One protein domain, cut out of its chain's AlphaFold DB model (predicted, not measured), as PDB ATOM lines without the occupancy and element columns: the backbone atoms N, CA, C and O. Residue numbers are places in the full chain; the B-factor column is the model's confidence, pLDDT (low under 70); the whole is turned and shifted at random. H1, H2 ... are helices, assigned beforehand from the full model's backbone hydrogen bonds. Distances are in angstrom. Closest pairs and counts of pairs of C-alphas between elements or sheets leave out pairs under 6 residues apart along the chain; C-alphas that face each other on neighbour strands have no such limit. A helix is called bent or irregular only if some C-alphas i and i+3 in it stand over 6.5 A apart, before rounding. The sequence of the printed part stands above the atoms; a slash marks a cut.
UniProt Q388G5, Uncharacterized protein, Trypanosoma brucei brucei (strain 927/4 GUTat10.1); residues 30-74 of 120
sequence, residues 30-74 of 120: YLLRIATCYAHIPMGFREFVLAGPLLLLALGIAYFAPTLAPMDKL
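What this domain is: This is residues 30 to 74 of the 120 residues of an uncharacterized protein of Trypanosoma brucei brucei (strain 927/4 GUTat10.1) (UniProt Q388G5). One long helix, H2, makes most of the length, and a shorter helix, H1, meets it near one end at a steep angle, making an L; a single small turn of helix, H3, follows at the far end of H2. The printed part has 45 residues with three named helices, in the order H1, H2, H3, and no named strand: all helix. It is extended, with a radius of gyration of the C-alphas of 16.6 A and spans of 48 by 24 by 11 A.

How they stand to each other: H2, residues 43 to 68, touches no helix. H1, residues 30 to 39, is close to H2 but not clearly touching; their closest C-alphas, of Tyr 38 and Arg 46, are 7.4 A apart. Their lines stand at a steep tilt of 66 degrees, opposite ways. H3, residues 71 to 74, and H2 meet only through their link. H1 and H3 are apart. In H1 every O i to N i+4 pair is within hydrogen-bond range, in H2 17 of 22; H3 is too short for such a pair.

Where its parts are: H2 measures 37.4 A from C-alpha 43 at (-13.888, -13.571, 40.562) to C-alpha 68; it is irregular, with C-alphas 63 and 66 7.0 A apart. H1 measures 14.3 A from C-alpha 30 at (-27.343, -11.487, 57.554), and H3 5.0 A, ending at C-alpha 74 at (-51.291, 0.687, 25.012).

The domain as a whole: The C-alphas farthest apart, of His 40 and Asp 72, are 48.1 A apart. The printed part has no cut, and both links are tight. Residues 69 to 74 have pLDDT under 70.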
ATOM      1  N   TYR A  30     -26.910 -11.031  58.875       87.13
ATOM      2  CA  TYR A  30     -27.343 -11.487  57.554       87.13
ATOM      3  C   TYR A  30     -26.489 -10.897  56.427       87.13
ATOM      4  O   TYR A  30     -26.034 -11.636  55.558       87.13
ATOM      5  N   LEU A  31     -26.194  -9.593  56.470       83.84
ATOM      6  CA  LEU A  31     -25.334  -8.946  55.472       83.84
ATOM      7  C   LEU A  31     -23.911  -9.503  55.513       83.84
ATOM      8  O   LEU A  31     -23.304  -9.718  54.467       83.84
ATOM      9  N   LEU A  32     -23.393  -9.773  56.714       84.08
ATOM     10  CA  LEU A  32     -22.054 -10.332  56.875       84.08
ATOM     11  C   LEU A  32     -21.971 -11.743  56.282       84.08
ATOM     12  O   LEU A  32     -21.016 -12.030  55.568       84.08
ATOM     13  N   ARG A  33     -23.002 -12.577  56.482       85.77
ATOM     14  CA  ARG A  33     -23.100 -13.906  55.855       85.77
ATOM     15  C   ARG A  33     -23.133 -13.828  54.330       85.77
ATOM     16  O   ARG A  33     -22.372 -14.540  53.677       85.77
ATOM     17  N   ILE A  34     -23.957 -12.943  53.762       83.26
ATOM     18  CA  ILE A  34     -24.034 -12.752  52.304       83.26
ATOM     19  C   ILE A  34     -22.674 -12.302  51.758       83.26
ATOM     20  O   ILE A  34     -22.188 -12.875  50.786       83.26
ATOM     21  N   ALA A  35     -22.021 -11.340  52.417       82.33
ATOM     22  CA  ALA A  35     -20.703 -10.856  52.018       82.33
ATOM     23  C   ALA A  35     -19.634 -11.958  52.074       82.33
ATOM     24  O   ALA A  35     -18.840 -12.077  51.143       82.33
ATOM     25  N   THR A  36     -19.632 -12.799  53.116       83.37
ATOM     26  CA  THR A  36     -18.696 -13.930  53.212       83.37
ATOM     27  C   THR A  36     -18.952 -14.993  52.147       83.37
ATOM     28  O   THR A  36     -18.002 -15.463  51.529       83.37
ATOM     29  N   CYS A  37     -20.218 -15.333  51.873       79.87
ATOM     30  CA  CYS A  37     -20.563 -16.274  50.805       79.87
ATOM     31  C   CYS A  37     -20.126 -15.741  49.438       79.87
ATOM     32  O   CYS A  37     -19.581 -16.483  48.631       79.87
ATOM     33  N   TYR A  38     -20.319 -14.445  49.201       74.41
ATOM     34  CA  TYR A  38     -19.957 -13.788  47.953       74.41
ATOM     35  C   TYR A  38     -18.439 -13.650  47.760       74.41
ATOM     36  O   TYR A  38     -17.950 -13.773  46.639       74.41
ATOM     37  N   ALA A  39     -17.678 -13.443  48.839       79.79
ATOM     38  CA  ALA A  39     -16.217 -13.383  48.795       79.79
ATOM     39  C   ALA A  39     -15.562 -14.734  48.458       79.79
ATOM     40  O   ALA A  39     -14.467 -14.751  47.905       79.79
ATOM     41  N   HIS A  40     -16.223 -15.855  48.765       81.27
ATOM     42  CA  HIS A  40     -15.712 -17.196  48.464       81.27
ATOM     43  C   HIS A  40     -15.875 -17.588  46.980       81.27
ATOM     44  O   HIS A  40     -15.334 -18.599  46.534       81.27
ATOM     45  N   ILE A  41     -16.634 -16.817  46.195       75.91
ATOM     46  CA  ILE A  41     -16.849 -17.117  44.779       75.91
ATOM     47  C   ILE A  41     -15.649 -16.580  43.981       75.91
ATOM     48  O   ILE A  41     -15.349 -15.386  44.084       75.91
ATOM     49  N   PRO A  42     -14.960 -17.417  43.181       80.59
ATOM     50  CA  PRO A  42     -13.847 -16.963  42.352       80.59
ATOM     51  C   PRO A  42     -14.323 -15.873  41.391       80.59
ATOM     52  O   PRO A  42     -15.414 -15.992  40.829       80.59
ATOM     53  N   MET A  43     -13.499 -14.830  41.212       76.29
ATOM     54  CA  MET A  43     -13.888 -13.571  40.562       76.29
ATOM     55  C   MET A  43     -14.704 -13.813  39.288       76.29
ATOM     56  O   MET A  43     -15.857 -13.436  39.283       76.29
ATOM     57  N   GLY A  44     -14.194 -14.584  38.317       76.58
ATOM     58  CA  GLY A  44     -14.871 -14.804  37.028       76.58
ATOM     59  C   GLY A  44     -16.188 -15.602  37.047       76.58
ATOM     60  O   GLY A  44     -16.920 -15.586  36.063       76.58
ATOM     61  N   PHE A  45     -16.510 -16.325  38.127       80.08
ATOM     62  CA  PHE A  45     -17.818 -16.988  38.279       80.08
ATOM     63  C   PHE A  45     -18.808 -16.108  39.054       80.08
ATOM     64  O   PHE A  45     -20.022 -16.315  39.006       80.08
ATOM     65  N   ARG A  46     -18.299 -15.096  39.763       80.52
ATOM     66  CA  ARG A  46     -19.083 -14.186  40.595       80.52
ATOM     67  C   ARG A  46     -20.001 -13.310  39.754       80.52
ATOM     68  O   ARG A  46     -21.141 -13.082  40.163       80.52
ATOM     69  N   GLU A  47     -19.551 -12.871  38.579       81.99
ATOM     70  CA  GLU A  47     -20.413 -12.153  37.640       81.99
ATOM     71  C   GLU A  47     -21.495 -13.074  37.085       81.99
ATOM     72  O   GLU A  47     -22.636 -12.645  36.987       81.99
ATOM     73  N   PHE A  48     -21.195 -14.346  36.799       84.15
ATOM     74  CA  PHE A  48     -22.190 -15.288  36.275       84.15
ATOM     75  C   PHE A  48     -23.294 -15.613  37.293       84.15
ATOM     76  O   PHE A  48     -24.470 -15.645  36.936       84.15
ATOM     77  N   VAL A  49     -22.952 -15.787  38.574       82.82
ATOM     78  CA  VAL A  49     -23.937 -16.051  39.643       82.82
ATOM     79  C   VAL A  49     -24.879 -14.867  39.866       82.82
ATOM     80  O   VAL A  49     -26.033 -15.072  40.230       82.82
ATOM     81  N   LEU A  50     -24.421 -13.633  39.640       82.88
ATOM     82  CA  LEU A  50     -25.267 -12.440  39.746       82.88
ATOM     83  C   LEU A  50     -26.018 -12.138  38.447       82.88
ATOM     84  O   LEU A  50     -27.225 -11.899  38.465       82.88
ATOM     85  N   ALA A  51     -25.309 -12.139  37.321       84.37
ATOM     86  CA  ALA A  51     -25.847 -11.774  36.019       84.37
ATOM     87  C   ALA A  51     -26.754 -12.863  35.444       84.37
ATOM     88  O   ALA A  51     -27.714 -12.532  34.764       84.37
ATOM     89  N   GLY A  52     -26.499 -14.143  35.727       88.08
ATOM     90  CA  GLY A  52     -27.291 -15.266  35.222       88.08
ATOM     91  C   GLY A  52     -28.756 -15.199  35.667       88.08
ATOM     92  O   GLY A  52     -29.638 -15.109  34.814       88.08
ATOM     93  N   PRO A  53     -29.047 -15.163  36.982       91.74
ATOM     94  CA  PRO A  53     -30.407 -14.980  37.480       91.74
ATOM     95  C   PRO A  53     -31.034 -13.656  37.033       91.74
ATOM     96  O   PRO A  53     -32.216 -13.628  36.701       91.74
ATOM     97  N   LEU A  54     -30.254 -12.570  36.978       91.71
ATOM     98  CA  LEU A  54     -30.732 -11.270  36.498       91.71
ATOM     99  C   LEU A  54     -31.152 -11.328  35.021       91.71
ATOM    100  O   LEU A  54     -32.198 -10.793  34.654       91.71
ATOM    101  N   LEU A  55     -30.371 -12.011  34.183       92.79
ATOM    102  CA  LEU A  55     -30.659 -12.218  32.769       92.79
ATOM    103  C   LEU A  55     -31.884 -13.119  32.588       92.79
ATOM    104  O   LEU A  55     -32.751 -12.791  31.787       92.79
ATOM    105  N   LEU A  56     -31.995 -14.207  33.356       93.63
ATOM    106  CA  LEU A  56     -33.174 -15.080  33.350       93.63
ATOM    107  C   LEU A  56     -34.443 -14.326  33.758       93.63
ATOM    108  O   LEU A  56     -35.480 -14.500  33.124       93.63
ATOM    109  N   LEU A  57     -34.363 -13.461  34.774       93.28
ATOM    110  CA  LEU A  57     -35.472 -12.602  35.183       93.28
ATOM    111  C   LEU A  57     -35.864 -11.636  34.056       93.28
ATOM    112  O   LEU A  57     -37.043 -11.529  33.730       93.28
ATOM    113  N   ALA A  58     -34.889 -10.968  33.435       93.52
ATOM    114  CA  ALA A  58     -35.135 -10.050  32.325       93.52
ATOM    115  C   ALA A  58     -35.779 -10.767  31.128       93.52
ATOM    116  O   ALA A  58     -36.736 -10.259  30.546       93.52
ATOM    117  N   LEU A  59     -35.301 -11.972  30.806       93.69
ATOM    118  CA  LEU A  59     -35.850 -12.803  29.738       93.69
ATOM    119  C   LEU A  59     -37.266 -13.286  30.071       93.69
ATOM    120  O   LEU A  59     -38.135 -13.265  29.206       93.69
ATOM    121  N   GLY A  60     -37.521 -13.661  31.327       94.36
ATOM    122  CA  GLY A  60     -38.851 -14.023  31.809       94.36
ATOM    123  C   GLY A  60     -39.833 -12.858  31.696       94.36
ATOM    124  O   GLY A  60     -40.914 -13.020  31.136       94.36
ATOM    125  N   ILE A  61     -39.445 -11.661  32.147       89.88
ATOM    126  CA  ILE A  61     -40.269 -10.452  32.002       89.88
ATOM    127  C   ILE A  61     -40.518 -10.153  30.524       89.88
ATOM    128  O   ILE A  61     -41.659  -9.911  30.154       89.88
ATOM    129  N   ALA A  62     -39.494 -10.204  29.671       89.44
ATOM    130  CA  ALA A  62     -39.654  -9.980  28.235       89.44
ATOM    131  C   ALA A  62     -40.585 -11.017  27.583       89.44
ATOM    132  O   ALA A  62     -41.393 -10.659  26.731       89.44
ATOM    133  N   TYR A  63     -40.514 -12.281  28.009       90.34
ATOM    134  CA  TYR A  63     -41.389 -13.352  27.534       90.34
ATOM    135  C   TYR A  63     -42.854 -13.131  27.939       90.34
ATOM    136  O   TYR A  63     -43.760 -13.345  27.135       90.34
ATOM    137  N   PHE A  64     -43.098 -12.661  29.164       86.45
ATOM    138  CA  PHE A  64     -44.446 -12.396  29.672       86.45
ATOM    139  C   PHE A  64     -44.972 -10.984  29.354       86.45
ATOM    140  O   PHE A  64     -46.175 -10.749  29.425       86.45
ATOM    141  N   ALA A  65     -44.132 -10.024  28.972       81.09
ATOM    142  CA  ALA A  65     -44.564  -8.648  28.716       81.09
ATOM    143  C   ALA A  65     -45.702  -8.546  27.676       81.09
ATOM    144  O   ALA A  65     -46.692  -7.868  27.971       81.09
ATOM    145  N   PRO A  66     -45.659  -9.256  26.527       77.32
ATOM    146  CA  PRO A  66     -46.758  -9.234  25.562       77.32
ATOM    147  C   PRO A  66     -48.067  -9.831  26.097       77.32
ATOM    148  O   PRO A  66     -49.139  -9.453  25.629       77.32
ATOM    149  N   THR A  67     -48.004 -10.759  27.061       79.01
ATOM    150  CA  THR A  67     -49.201 -11.411  27.617       79.01
ATOM    151  C   THR A  67     -49.857 -10.581  28.718       79.01
ATOM    152  O   THR A  67     -51.085 -10.557  28.799       79.01
ATOM    153  N   LEU A  68     -49.079  -9.856  29.534       71.45
ATOM    154  CA  LEU A  68     -49.625  -8.951  30.555       71.45
ATOM    155  C   LEU A  68     -50.153  -7.636  29.966       71.45
ATOM    156  O   LEU A  68     -51.171  -7.117  30.426       71.45
ATOM    157  N   ALA A  69     -49.470  -7.097  28.959       66.96
ATOM    158  CA  ALA A  69     -49.832  -5.845  28.314       66.96
ATOM    159  C   ALA A  69     -49.762  -6.032  26.793       66.96
ATOM    160  O   ALA A  69     -48.741  -5.698  26.188       66.96
ATOM    161  N   PRO A  70     -50.825  -6.558  26.151       64.38
ATOM    162  CA  PRO A  70     -50.890  -6.528  24.697       64.38
ATOM    163  C   PRO A  70     -50.700  -5.075  24.269       64.38
ATOM    164  O   PRO A  70     -51.403  -4.187  24.757       64.38
ATOM    165  N   MET A  71     -49.727  -4.824  23.393       59.27
ATOM    166  CA  MET A  71     -49.438  -3.473  22.901       59.27
ATOM    167  C   MET A  71     -50.682  -2.824  22.292       59.27
ATOM    168  O   MET A  71     -50.826  -1.612  22.384       59.27
ATOM    169  N   ASP A  72     -51.630  -3.633  21.813       60.34
ATOM    170  CA  ASP A  72     -52.965  -3.208  21.388       60.34
ATOM    171  C   ASP A  72     -53.715  -2.400  22.454       60.34
ATOM    172  O   ASP A  72     -54.456  -1.491  22.112       60.34
ATOM    173  N   LYS A  73     -53.526  -2.681  23.752       58.74
ATOM    174  CA  LYS A  73     -54.120  -1.902  24.854       58.74
ATOM    175  C   LYS A  73     -53.356  -0.614  25.157       58.74
ATOM    176  O   LYS A  73     -53.975   0.373  25.543       58.74
ATOM    177  N   LEU A  74     -52.036  -0.578  24.954       58.22
ATOM    178  CA  LEU A  74     -51.291   0.687  25.012       58.22
ATOM    179  C   LEU A  74     -51.633   1.591  23.821       58.22
ATOM    180  O   LEU A  74     -51.685   2.810  23.966       58.22
TER     181      LEU A  74